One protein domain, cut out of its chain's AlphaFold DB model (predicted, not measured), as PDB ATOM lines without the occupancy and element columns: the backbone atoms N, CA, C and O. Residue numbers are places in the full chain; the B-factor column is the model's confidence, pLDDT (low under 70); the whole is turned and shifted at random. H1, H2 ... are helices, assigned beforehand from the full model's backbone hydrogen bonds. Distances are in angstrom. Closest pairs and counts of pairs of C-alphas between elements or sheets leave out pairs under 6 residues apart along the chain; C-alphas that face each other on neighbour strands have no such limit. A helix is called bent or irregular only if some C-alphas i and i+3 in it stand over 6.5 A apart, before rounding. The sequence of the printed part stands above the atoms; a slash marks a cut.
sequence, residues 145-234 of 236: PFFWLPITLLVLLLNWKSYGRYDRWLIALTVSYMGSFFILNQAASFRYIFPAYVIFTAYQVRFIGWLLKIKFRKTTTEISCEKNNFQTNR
ATOM      1  N   PRO A 145     -41.673  56.522 -26.465       65.44
ATOM      2  CA  PRO A 145     -42.852  56.027 -27.177       65.44
ATOM      3  C   PRO A 145     -43.034  56.677 -28.519       65.44
ATOM      4  O   PRO A 145     -43.449  56.016 -29.454       65.44
ATOM      5  N   PHE A 146     -42.723  57.962 -28.637       69.06
ATOM      6  CA  PHE A 146     -42.854  58.652 -29.909       69.06
ATOM      7  C   PHE A 146     -41.851  58.148 -30.953       69.06
ATOM      8  O   PHE A 146     -42.101  58.303 -32.140       69.06
ATOM      9  N   PHE A 147     -40.753  57.505 -30.541       73.19
ATOM     10  CA  PHE A 147     -39.882  56.763 -31.450       73.19
ATOM     11  C   PHE A 147     -40.368  55.323 -31.624       73.19
ATOM     12  O   PHE A 147     -40.576  54.855 -32.742       73.19
ATOM     13  N   TRP A 148     -40.596  54.611 -30.523       78.31
ATOM     14  CA  TRP A 148     -40.848  53.176 -30.550       78.31
ATOM     15  C   TRP A 148     -42.278  52.780 -30.971       78.31
ATOM     16  O   TRP A 148     -42.439  51.767 -31.656       78.31
ATOM     17  N   LEU A 149     -43.324  53.546 -30.632       82.44
ATOM     18  CA  LEU A 149     -44.710  53.250 -31.034       82.44
ATOM     19  C   LEU A 149     -44.911  53.385 -32.547       82.44
ATOM     20  O   LEU A 149     -45.462  52.445 -33.121       82.44
ATOM     21  N   PRO A 150     -44.457  54.457 -33.233       86.06
ATOM     22  CA  PRO A 150     -44.570  54.526 -34.688       86.06
ATOM     23  C   PRO A 150     -43.805  53.405 -35.393       86.06
ATOM     24  O   PRO A 150     -44.329  52.814 -36.334       86.06
ATOM     25  N   ILE A 151     -42.608  53.053 -34.903       88.00
ATOM     26  CA  ILE A 151     -41.837  51.916 -35.428       88.00
ATOM     27  C   ILE A 151     -42.614  50.611 -35.231       88.00
ATOM     28  O   ILE A 151     -42.761  49.836 -36.174       88.00
ATOM     29  N   THR A 152     -43.155  50.378 -34.032       89.94
ATOM     30  CA  THR A 152     -43.987  49.204 -33.732       89.94
ATOM     31  C   THR A 152     -45.186  49.135 -34.663       89.94
ATOM     32  O   THR A 152     -45.418  48.103 -35.285       89.94
ATOM     33  N   LEU A 153     -45.925  50.235 -34.807       91.88
ATOM     34  CA  LEU A 153     -47.089  50.315 -35.679       91.88
ATOM     35  C   LEU A 153     -46.716  49.989 -37.128       91.88
ATOM     36  O   LEU A 153     -47.362  49.150 -37.752       91.88
ATOM     37  N   LEU A 154     -45.644  50.591 -37.644       93.00
ATOM     38  CA  LEU A 154     -45.155  50.343 -38.997       93.00
ATOM     39  C   LEU A 154     -44.767  48.872 -39.200       93.00
ATOM     40  O   LEU A 154     -45.198  48.257 -40.174       93.00
ATOM     41  N   VAL A 155     -44.025  48.277 -38.262       92.25
ATOM     42  CA  VAL A 155     -43.677  46.848 -38.289       92.25
ATOM     43  C   VAL A 155     -44.930  45.975 -38.323       92.25
ATOM     44  O   VAL A 155     -45.023  45.055 -39.141       92.25
ATOM     45  N   LEU A 156     -45.901  46.265 -37.454       92.81
ATOM     46  CA  LEU A 156     -47.125  45.481 -37.349       92.81
ATOM     47  C   LEU A 156     -47.969  45.573 -38.621       92.81
ATOM     48  O   LEU A 156     -48.479  44.550 -39.075       92.81
ATOM     49  N   LEU A 157     -48.080  46.762 -39.220       93.31
ATOM     50  CA  LEU A 157     -48.821  46.985 -40.462       93.31
ATOM     51  C   LEU A 157     -48.150  46.298 -41.657       93.31
ATOM     52  O   LEU A 157     -48.815  45.581 -42.407       93.31
ATOM     53  N   LEU A 158     -46.832  46.459 -41.814       92.56
ATOM     54  CA  LEU A 158     -46.080  45.861 -42.922       92.56
ATOM     55  C   LEU A 158     -46.078  44.330 -42.864       92.56
ATOM     56  O   LEU A 158     -46.118  43.667 -43.900       92.56
ATOM     57  N   ASN A 159     -46.056  43.762 -41.658       91.81
ATOM     58  CA  ASN A 159     -45.971  42.319 -41.455       91.81
ATOM     59  C   ASN A 159     -47.322  41.668 -41.102       91.81
ATOM     60  O   ASN A 159     -47.375  40.467 -40.833       91.81
ATOM     61  N   TRP A 160     -48.429  42.421 -41.134       93.50
ATOM     62  CA  TRP A 160     -49.737  41.976 -40.634       93.50
ATOM     63  C   TRP A 160     -50.214  40.655 -41.247       93.50
ATOM     64  O   TRP A 160     -50.711  39.755 -40.561       93.50
ATOM     65  N   LYS A 161     -50.021  40.515 -42.564       92.44
ATOM     66  CA  LYS A 161     -50.424  39.324 -43.324       92.44
ATOM     67  C   LYS A 161     -49.629  38.072 -42.936       92.44
ATOM     68  O   LYS A 161     -50.155  36.975 -43.073       92.44
ATOM     69  N   SER A 162     -48.406  38.237 -42.434       90.88
ATOM     70  CA  SER A 162     -47.506  37.152 -42.016       90.88
ATOM     71  C   SER A 162     -47.839  36.608 -40.621       90.88
ATOM     72  O   SER A 162     -47.463  35.488 -40.276       90.88
ATOM     73  N   TYR A 163     -48.546  37.387 -39.797       93.19
ATOM     74  CA  TYR A 163     -48.915  36.968 -38.448       93.19
ATOM     75  C   TYR A 163     -50.029  35.925 -38.463       93.19
ATOM     76  O   TYR A 163     -51.072  36.115 -39.098       93.19
ATOM     77  N   GLY A 164     -49.810  34.842 -37.714       95.00
ATOM     78  CA  GLY A 164     -50.812  33.806 -37.485       95.00
ATOM     79  C   GLY A 164     -51.942  34.290 -36.575       95.00
ATOM     80  O   GLY A 164     -51.899  35.389 -36.021       95.00
ATOM     81  N   ARG A 165     -52.959  33.443 -36.373       96.44
ATOM     82  CA  ARG A 165     -54.099  33.761 -35.497       96.44
ATOM     83  C   ARG A 165     -53.628  34.173 -34.099       96.44
ATOM     84  O   ARG A 165     -53.971  35.263 -33.659       96.44
ATOM     85  N   TYR A 166     -52.819  33.346 -33.437       95.81
ATOM     86  CA  TYR A 166     -52.352  33.602 -32.067       95.81
ATOM     87  C   TYR A 166     -51.503  34.872 -31.937       95.81
ATOM     88  O   TYR A 166     -51.673  35.605 -30.969       95.81
ATOM     89  N   ASP A 167     -50.671  35.181 -32.938       94.31
ATOM     90  CA  ASP A 167     -49.895  36.426 -32.969       94.31
ATOM     91  C   ASP A 167     -50.816  37.652 -32.958       94.31
ATOM     92  O   ASP A 167     -50.623  38.581 -32.179       94.31
ATOM     93  N   ARG A 168     -51.864  37.641 -33.790       93.94
ATOM     94  CA  ARG A 168     -52.831  38.745 -33.857       93.94
ATOM     95  C   ARG A 168     -53.607  38.908 -32.552       93.94
ATOM     96  O   ARG A 168     -53.819  40.040 -32.129       93.94
ATOM     97  N   TRP A 169     -53.991  37.802 -31.905       96.50
ATOM     98  CA  TRP A 169     -54.609  37.842 -30.574       96.50
ATOM     99  C   TRP A 169     -53.662  38.450 -29.538       96.50
ATOM    100  O   TRP A 169     -54.071  39.340 -28.800       96.50
ATOM    101  N   LEU A 170     -52.393  38.032 -29.519       95.38
ATOM    102  CA  LEU A 170     -51.402  38.566 -28.586       95.38
ATOM    103  C   LEU A 170     -51.163  40.066 -28.807       95.38
ATOM    104  O   LEU A 170     -51.157  40.828 -27.843       95.38
ATOM    105  N   ILE A 171     -51.031  40.504 -30.062       94.06
ATOM    106  CA  ILE A 171     -50.908  41.926 -30.417       94.06
ATOM    107  C   ILE A 171     -52.137  42.702 -29.933       94.06
ATOM    108  O   ILE A 171     -51.981  43.711 -29.249       94.06
ATOM    109  N   ALA A 172     -53.350  42.228 -30.230       93.81
ATOM    110  CA  ALA A 172     -54.587  42.899 -29.831       93.81
ATOM    111  C   ALA A 172     -54.729  43.006 -28.304       93.81
ATOM    112  O   ALA A 172     -55.073  44.073 -27.791       93.81
ATOM    113  N   LEU A 173     -54.409  41.936 -27.569       95.06
ATOM    114  CA  LEU A 173     -54.408  41.935 -26.106       95.06
ATOM    115  C   LEU A 173     -53.348  42.882 -25.543       95.06
ATOM    116  O   LEU A 173     -53.628  43.600 -24.593       95.06
ATOM    117  N   THR A 174     -52.165  42.941 -26.154       92.88
ATOM    118  CA  THR A 174     -51.080  43.834 -25.721       92.88
ATOM    119  C   THR A 174     -51.431  45.302 -25.964       92.88
ATOM    120  O   THR A 174     -51.208  46.141 -25.094       92.88
ATOM    121  N   VAL A 175     -52.038  45.621 -27.113       91.00
ATOM    122  CA  VAL A 175     -52.555  46.967 -27.410       91.00
ATOM    123  C   VAL A 175     -53.678  47.333 -26.444       91.00
ATOM    124  O   VAL A 175     -53.675  48.439 -25.914       91.00
ATOM    125  N   SER A 176     -54.599  46.409 -26.166       91.38
ATOM    126  CA  SER A 176     -55.702  46.633 -25.220       91.38
ATOM    127  C   SER A 176     -55.188  46.839 -23.797       91.38
ATOM    128  O   SER A 176     -55.619  47.763 -23.118       91.38
ATOM    129  N   TYR A 177     -54.216  46.029 -23.370       89.56
ATOM    130  CA  TYR A 177     -53.504  46.188 -22.108       89.56
ATOM    131  C   TYR A 177     -52.880  47.582 -22.038       89.56
ATOM    132  O   TYR A 177     -53.242  48.369 -21.169       89.56
ATOM    133  N   MET A 178     -52.041  47.950 -23.009       84.75
ATOM    134  CA  MET A 178     -51.389  49.259 -23.043       84.75
ATOM    135  C   MET A 178     -52.409  50.411 -23.048       84.75
ATOM    136  O   MET A 178     -52.284  51.341 -22.257       84.75
ATOM    137  N   GLY A 179     -53.463  50.321 -23.864       82.12
ATOM    138  CA  GLY A 179     -54.544  51.307 -23.927       82.12
ATOM    139  C   GLY A 179     -55.312  51.439 -22.611       82.12
ATOM    140  O   GLY A 179     -55.585  52.553 -22.172       82.12
ATOM    141  N   SER A 180     -55.590  50.325 -21.930       81.50
ATOM    142  CA  SER A 180     -56.228  50.342 -20.610       81.50
ATOM    143  C   SER A 180     -55.363  51.057 -19.572       81.50
ATOM    144  O   SER A 180     -55.890  51.829 -18.779       81.50
ATOM    145  N   PHE A 181     -54.035  50.903 -19.632       74.44
ATOM    146  CA  PHE A 181     -53.114  51.652 -18.775       74.44
ATOM    147  C   PHE A 181     -53.137  53.152 -19.076       74.44
ATOM    148  O   PHE A 181     -53.162  53.949 -18.140       74.44
ATOM    149  N   PHE A 182     -53.193  53.544 -20.352       69.44
ATOM    150  CA  PHE A 182     -53.310  54.952 -20.744       69.44
ATOM    151  C   PHE A 182     -54.624  55.591 -20.277       69.44
ATOM    152  O   PHE A 182     -54.626  56.737 -19.824       69.44
ATOM    153  N   ILE A 183     -55.734  54.859 -20.379       68.81
ATOM    154  CA  ILE A 183     -57.071  55.381 -20.075       68.81
ATOM    155  C   ILE A 183     -57.354  55.354 -18.572       68.81
ATOM    156  O   ILE A 183     -57.825  56.345 -18.022       68.81
ATOM    157  N   LEU A 184     -57.088  54.230 -17.907       66.75
ATOM    158  CA  LEU A 184     -57.579  53.974 -16.552       66.75
ATOM    159  C   LEU A 184     -56.575  54.358 -15.470       66.75
ATOM    160  O   LEU A 184     -56.974  54.661 -14.346       66.75
ATOM    161  N   ASN A 185     -55.274  54.335 -15.768       65.62
ATOM    162  CA  ASN A 185     -54.275  54.413 -14.714       65.62
ATOM    163  C   ASN A 185     -53.843  55.860 -14.459       65.62
ATOM    164  O   ASN A 185     -53.308  56.515 -15.351       65.62
ATOM    165  N   GLN A 186     -54.091  56.383 -13.253       55.75
ATOM    166  CA  GLN A 186     -53.831  57.789 -12.906       55.75
ATOM    167  C   GLN A 186     -52.335  58.109 -12.808       55.75
ATOM    168  O   GLN A 186     -51.931  59.186 -13.236       55.75
ATOM    169  N   ALA A 187     -51.525  57.155 -12.348       53.94
ATOM    170  CA  ALA A 187     -50.074  57.178 -12.465       53.94
ATOM    171  C   ALA A 187     -49.576  55.733 -12.568       53.94
ATOM    172  O   ALA A 187     -49.888  54.894 -11.724       53.94
ATOM    173  N   ALA A 188     -48.813  55.431 -13.607       53.25
ATOM    174  CA  ALA A 188     -48.154  54.143 -13.758       53.25
ATOM    175  C   ALA A 188     -46.649  54.359 -13.582       53.25
ATOM    176  O   ALA A 188     -46.161  55.439 -13.859       53.25
ATOM    177  N   SER A 189     -45.896  53.368 -13.121       59.00
ATOM    178  CA  SER A 189     -44.442  53.313 -13.308       59.00
ATOM    179  C   SER A 189     -44.103  52.448 -14.526       59.00
ATOM    180  O   SER A 189     -44.909  51.613 -14.951       59.00
ATOM    181  N   PHE A 190     -42.925  52.655 -15.129       62.50
ATOM    182  CA  PHE A 190     -42.507  51.950 -16.354       62.50
ATOM    183  C   PHE A 190     -42.638  50.420 -16.241       62.50
ATOM    184  O   PHE A 190     -42.968  49.754 -17.223       62.50
ATOM    185  N   ARG A 191     -42.495  49.864 -15.028       64.81
ATOM    186  CA  ARG A 191     -42.673  48.429 -14.741       64.81
ATOM    187  C   ARG A 191     -44.001  47.858 -15.241       64.81
ATOM    188  O   ARG A 191     -44.052  46.697 -15.623       64.81
ATOM    189  N   TYR A 192     -45.063  48.663 -15.274       70.56
ATOM    190  CA  TYR A 192     -46.371  48.210 -15.745       70.56
ATOM    191  C   TYR A 192     -46.483  48.191 -17.271       70.56
ATOM    192  O   TYR A 192     -47.291  47.448 -17.815       70.56
ATOM    193  N   ILE A 193     -45.659  48.967 -17.974       74.81
ATOM    194  CA  ILE A 193     -45.620  49.018 -19.443       74.81
ATOM    195  C   ILE A 193     -44.577  48.034 -19.993       74.81
ATOM    196  O   ILE A 193     -44.671  47.596 -21.141       74.81
ATOM    197  N   PHE A 194     -43.629  47.614 -19.152       79.19
ATOM    198  CA  PHE A 194     -42.550  46.700 -19.505       79.19
ATOM    199  C   PHE A 194     -43.007  45.421 -20.239       79.19
ATOM    200  O   PHE A 194     -42.408  45.114 -21.271       79.19
ATOM    201  N   PRO A 195     -44.087  44.713 -19.839       86.19
ATOM    202  CA  PRO A 195     -44.548  43.537 -20.583       86.19
ATOM    203  C   PRO A 195     -44.944  43.853 -22.031       86.19
ATOM    204  O   PRO A 195     -44.555  43.134 -22.952       86.19
ATOM    205  N   ALA A 196     -45.662  44.959 -22.254       87.69
ATOM    206  CA  ALA A 196     -46.030  45.395 -23.601       87.69
ATOM    207  C   ALA A 196     -44.787  45.767 -24.419       87.69
ATOM    208  O   ALA A 196     -44.675  45.402 -25.592       87.69
ATOM    209  N   TYR A 197     -43.820  46.423 -23.774       83.88
ATOM    210  CA  TYR A 197     -42.550  46.783 -24.388       83.88
ATOM    211  C   TYR A 197     -41.780  45.555 -24.892       83.88
ATOM    212  O   TYR A 197     -41.351  45.516 -26.048       83.88
ATOM    213  N   VAL A 198     -41.662  44.518 -24.057       87.38
ATOM    214  CA  VAL A 198     -40.993  43.255 -24.399       87.38
ATOM    215  C   VAL A 198     -41.690  42.561 -25.570       87.38
ATOM    216  O   VAL A 198     -41.024  42.168 -26.530       87.38
ATOM    217  N   ILE A 199     -43.022  42.449 -25.536       91.81
ATOM    218  CA  ILE A 199     -43.796  41.765 -26.582       91.81
ATOM    219  C   ILE A 199     -43.609  42.448 -27.938       91.81
ATOM    220  O   ILE A 199     -43.267  41.796 -28.927       91.81
ATOM    221  N   PHE A 200     -43.797  43.765 -28.014       91.56
ATOM    222  CA  PHE A 200     -43.639  44.474 -29.283       91.56
ATOM    223  C   PHE A 200     -42.186  44.476 -29.771       91.56
ATOM    224  O   PHE A 200     -41.957  44.310 -30.969       91.56
ATOM    225  N   THR A 201     -41.204  44.570 -28.869       89.19
ATOM    226  CA  THR A 201     -39.782  44.436 -29.234       89.19
ATOM    227  C   THR A 201     -39.498  43.067 -29.858       89.19
ATOM    228  O   THR A 201     -38.827  42.985 -30.887       89.19
ATOM    229  N   ALA A 202     -40.079  41.987 -29.329       91.75
ATOM    230  CA  ALA A 202     -39.956  40.658 -29.931       91.75
ATOM    231  C   ALA A 202     -40.522  40.614 -31.366       91.75
ATOM    232  O   ALA A 202     -39.916  40.014 -32.260       91.75
ATOM    233  N   TYR A 203     -41.641  41.299 -31.627       93.31
ATOM    234  CA  TYR A 203     -42.201  41.419 -32.977       93.31
ATOM    235  C   TYR A 203     -41.331  42.258 -33.923       93.31
ATOM    236  O   TYR A 203     -41.203  41.892 -35.095       93.31
ATOM    237  N   GLN A 204     -40.692  43.322 -33.431       91.56
ATOM    238  CA  GLN A 204     -39.713  44.106 -34.195       91.56
ATOM    239  C   GLN A 204     -38.503  43.252 -34.595       91.56
ATOM    240  O   GLN A 204     -38.138  43.206 -35.769       91.56
ATOM    241  N   VAL A 205     -37.935  42.488 -33.656       91.38
ATOM    242  CA  VAL A 205     -36.822  41.563 -33.935       91.38
ATOM    243  C   VAL A 205     -37.239  40.483 -34.939       91.38
ATOM    244  O   VAL A 205     -36.509  40.200 -35.892       91.38
ATOM    245  N   ARG A 206     -38.444  39.913 -34.796       91.00
ATOM    246  CA  ARG A 206     -38.986  38.937 -35.756       91.00
ATOM    247  C   ARG A 206     -39.127  39.529 -37.158       91.00
ATOM    248  O   ARG A 206     -38.839  38.839 -38.137       91.00
ATOM    249  N   PHE A 207     -39.550  40.786 -37.269       91.56
ATOM    250  CA  PHE A 207     -39.636  41.489 -38.547       91.56
ATOM    251  C   PHE A 207     -38.259  41.713 -39.181       91.56
ATOM    252  O   PHE A 207     -38.091  41.432 -40.368       91.56
ATOM    253  N   ILE A 208     -37.250  42.104 -38.396       91.12
ATOM    254  CA  ILE A 208     -35.862  42.206 -38.873       91.12
ATOM    255  C   ILE A 208     -35.375  40.849 -39.404       91.12
ATOM    256  O   ILE A 208     -34.859  40.763 -40.518       91.12
ATOM    257  N   GLY A 209     -35.610  39.761 -38.663       90.56
ATOM    258  CA  GLY A 209     -35.270  38.409 -39.114       90.56
ATOM    259  C   GLY A 209     -35.980  38.003 -40.414       90.56
ATOM    260  O   GLY A 209     -35.391  37.331 -41.263       90.56
ATOM    261  N   TRP A 210     -37.229  38.434 -40.606       91.00
ATOM    262  CA  TRP A 210     -37.971  38.228 -41.852       91.00
ATOM    263  C   TRP A 210     -37.366  39.010 -43.030       91.00
ATOM    264  O   TRP A 210     -37.156  38.424 -44.094       91.00
ATOM    265  N   LEU A 211     -37.000  40.283 -42.831       89.00
ATOM    266  CA  LEU A 211     -36.325  41.099 -43.848       89.00
ATOM    267  C   LEU A 211     -34.994  40.479 -44.289       89.00
ATOM    268  O   LEU A 211     -34.723  40.371 -45.488       89.00
ATOM    269  N   LEU A 212     -34.185  40.017 -43.330       91.00
ATOM    270  CA  LEU A 212     -32.912  39.355 -43.618       91.00
ATOM    271  C   LEU A 212     -33.123  38.089 -44.461       91.00
ATOM    272  O   LEU A 212     -32.443  37.906 -45.470       91.00
ATOM    273  N   LYS A 213     -34.117  37.252 -44.126       87.69
ATOM    274  CA  LYS A 213     -34.447  36.042 -44.903       87.69
ATOM    275  C   LYS A 213     -34.857  36.344 -46.348       87.69
ATOM    276  O   LYS A 213     -34.470  35.596 -47.245       87.69
ATOM    277  N   ILE A 214     -35.618  37.415 -46.591       82.38
ATOM    278  CA  ILE A 214     -35.994  37.822 -47.958       82.38
ATOM    279  C   ILE A 214     -34.760  38.205 -48.768       82.38
ATOM    280  O   ILE A 214     -34.633  37.783 -49.919       82.38
ATOM    281  N   LYS A 215     -33.846  38.972 -48.163       79.50
ATOM    282  CA  LYS A 215     -32.610  39.398 -48.820       79.50
ATOM    283  C   LYS A 215     -31.759  38.191 -49.224       79.50
ATOM    284  O   LYS A 215     -31.368  38.098 -50.382       79.50
ATOM    285  N   PHE A 216     -31.579  37.224 -48.320       80.00
ATOM    286  CA  PHE A 216     -30.839  35.994 -48.619       80.00
ATOM    287  C   PHE A 216     -31.485  35.155 -49.729       80.00
ATOM    288  O   PHE A 216     -30.774  34.694 -50.616       80.00
ATOM    289  N   ARG A 217     -32.819  34.994 -49.735       76.88
ATOM    290  CA  ARG A 217     -33.503  34.240 -50.802       76.88
ATOM    291  C   ARG A 217     -33.266  34.846 -52.183       76.88
ATOM    292  O   ARG A 217     -32.970  34.096 -53.105       76.88
ATOM    293  N   LYS A 218     -33.354  36.174 -52.319       73.62
ATOM    294  CA  LYS A 218     -33.099  36.852 -53.601       73.62
ATOM    295  C   LYS A 218     -31.673  36.612 -54.100       73.62
ATOM    296  O   LYS A 218     -31.504  36.185 -55.236       73.62
ATOM    297  N   THR A 219     -30.672  36.778 -53.232       77.38
ATOM    298  CA  THR A 219     -29.263  36.566 -53.597       77.38
ATOM    299  C   THR A 219     -28.986  35.124 -54.031       77.38
ATOM    300  O   THR A 219     -28.276  34.900 -55.006       77.38
ATOM    301  N   THR A 220     -29.571  34.123 -53.363       74.44
ATOM    302  CA  THR A 220     -29.393  32.717 -53.767       74.44
ATOM    303  C   THR A 220     -30.044  32.413 -55.121       74.44
ATOM    304  O   THR A 220     -29.465  31.669 -55.913       74.44
ATOM    305  N   THR A 221     -31.216  32.984 -55.416       72.56
ATOM    306  CA  THR A 221     -31.885  32.789 -56.714       72.56
ATOM    307  C   THR A 221     -31.105  33.435 -57.863       72.56
ATOM    308  O   THR A 221     -30.939  32.801 -58.901       72.56
ATOM    309  N   GLU A 222     -30.562  34.641 -57.670       74.19
ATOM    310  CA  GLU A 222     -29.735  35.330 -58.675       74.19
ATOM    311  C   GLU A 222     -28.456  34.541 -59.007       74.19
ATOM    312  O   GLU A 222     -28.191  34.270 -60.179       74.19
ATOM    313  N   ILE A 223     -27.736  34.052 -57.987       73.81
ATOM    314  CA  ILE A 223     -26.525  33.228 -58.174       73.81
ATOM    315  C   ILE A 223     -26.840  31.919 -58.919       73.81
ATOM    316  O   ILE A 223     -26.032  31.436 -59.716       73.81
ATOM    317  N   SER A 224     -28.008  31.317 -58.669       67.50
ATOM    318  CA  SER A 224     -28.415  30.089 -59.358       67.50
ATOM    319  C   SER A 224     -28.758  30.328 -60.833       67.50
ATOM    320  O   SER A 224     -28.434  29.484 -61.666       67.50
ATOM    321  N   CYS A 225     -29.384  31.460 -61.175       69.62
ATOM    322  CA  CYS A 225     -29.676  31.816 -62.567       69.62
ATOM    323  C   CYS A 225     -28.402  32.149 -63.358       69.62
ATOM    324  O   CYS A 225     -28.271  31.733 -64.509       69.62
ATOM    325  N   GLU A 226     -27.442  32.840 -62.742       70.94
ATOM    326  CA  GLU A 226     -26.171  33.188 -63.388       70.94
ATOM    327  C   GLU A 226     -25.326  31.943 -63.707       70.94
ATOM    328  O   GLU A 226     -24.800  31.814 -64.814       70.94
ATOM    329  N   LYS A 227     -25.278  30.961 -62.793       67.69
ATOM    330  CA  LYS A 227     -24.603  29.674 -63.039       67.69
ATOM    331  C   LYS A 227     -25.219  28.880 -64.191       67.69
ATOM    332  O   LYS A 227     -24.474  28.300 -64.981       67.69
ATOM    333  N   ASN A 228     -26.547  28.869 -64.305       68.81
ATOM    334  CA  ASN A 228     -27.228  28.140 -65.375       68.81
ATOM    335  C   ASN A 228     -26.974  28.781 -66.748       68.81
ATOM    336  O   ASN A 228     -26.659  28.062 -67.693       68.81
ATOM    337  N   ASN A 229     -26.994  30.115 -66.844       66.00
ATOM    338  CA  ASN A 229     -26.688  30.820 -68.094       66.00
ATOM    339  C   ASN A 229     -25.231  30.619 -68.552       66.00
ATOM    340  O   ASN A 229     -24.969  30.495 -69.751       66.00
ATOM    341  N   PHE A 230     -24.284  30.537 -67.612       67.75
ATOM    342  CA  PHE A 230     -22.872  30.292 -67.928       67.75
ATOM    343  C   PHE A 230     -22.613  28.874 -68.465       67.75
ATOM    344  O   PHE A 230     -21.696  28.680 -69.262       67.75
ATOM    345  N   GLN A 231     -23.403  27.880 -68.045       62.19
ATOM    346  CA  GLN A 231     -23.292  26.512 -68.561       62.19
ATOM    347  C   GLN A 231     -23.855  26.380 -69.979       62.19
ATOM    348  O   GLN A 231     -23.213  25.745 -70.811       62.19
ATOM    349  N   THR A 232     -24.979  27.029 -70.292       65.44
ATOM    350  CA  THR A 232     -25.561  27.013 -71.648       65.44
ATOM    351  C   THR A 232     -24.669  27.661 -72.710       65.44
ATOM    352  O   THR A 232     -24.636  27.178 -73.836       65.44
ATOM    353  N   ASN A 233     -23.889  28.693 -72.364       65.06
ATOM    354  CA  ASN A 233     -22.991  29.369 -73.315       65.06
ATOM    355  C   ASN A 233     -21.646  28.654 -73.547       65.06
ATOM    356  O   ASN A 233     -20.874  29.087 -74.394       65.06
ATOM    357  N   ARG A 234     -21.319  27.589 -72.799       64.06
ATOM    358  CA  ARG A 234     -20.094  26.790 -73.033       64.06
ATOM    359  C   ARG A 234     -20.308  25.597 -73.962       64.06
ATOM    360  O   ARG A 234     -19.336  24.950 -74.336       64.06
TER     361      ARG A 234
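What this domain is: This is residues 145 to 234 of the 236 residues of an uncharacterized protein of Pseudomonas sp. BIOMIG1BAC (UniProt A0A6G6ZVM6). One very long helix, H3, makes the longest axis, and its residues 211 to 232 stick out as a free arm from a small helical body at the other end. In that body H2 folds back beside the first part of H3 as a helical hairpin, coming closest at Thr 174 and Ala 196 while the turn between them, residues 183 to 191, stands free, and H1 packs on H3 with its residues 152 to 156, farther along H3 than H2 does. The printed part has 90 residues with three named helices, H1, H2 and H3 in that order along the chain, and no named strand; the class is all helix. The whole is extended, with a radius of gyration of the C-alphas of 20.2 A and spans of 76 by 26 by 16 A, the length coming from the arm.

Where its parts are: H3 holds residues 190 to 232 and is 63.0 A from first to last C-alpha, from C-alpha 190 at (-42.507, 51.950, -16.354) to C-alpha 232 at (-25.561, 27.013, -71.648). It has a kink of 35 degrees near residue 197, and it is only just irregular: C-alphas 192 and 195 are 7.0 A apart. H2, residues 165 to 184, is 27.9 A long. H1, residues 145 to 158, is 19.0 A long and begins with C-alpha 145 at (-42.852, 56.027, -27.177). H1 is neither bent nor irregular, but only just: C-alphas 147 and 150 are 6.1 A apart.

How they stand to each other: H3 touches H2 with its residues 193 to 200 alone; the closest C-alphas are those of Thr 174 and Ala 196, 5.7 A apart. H2 and H3 run opposite ways at a shallow tilt of 34 degrees, only just short of steep, and form a hairpin. H3 touches H1 with its residues 200 to 207 alone, and H1 uses residues 152 to 156 alone; the closest C-alphas are those of Val 155 and Gln 204, 6.3 A apart. H1 and H3 run the same way at a steep tilt of 44 degrees. H1 and H2 are apart. In H2 every O i to N i+4 pair is within hydrogen-bond range; in H1 9 of 10 are, and in H3 37 of 39.

The domain as a whole: The two C-alphas farthest apart are those of Gln 186 and Arg 234, at 75.6 A. Residues 183 to 191 and 211 to 234 stand free; without them the body has 57 residues and spans 30 by 25 by 15 A. The printed part has no cut. The link from H1 to H2 is short, with 6 residues, and the link from H2 to H3 is tight, with 5. The mean pLDDT of the printed part is 81.6; it is under 70 at residues 145 to 146, 182 to 191, 224 to 225 and 227 to 234.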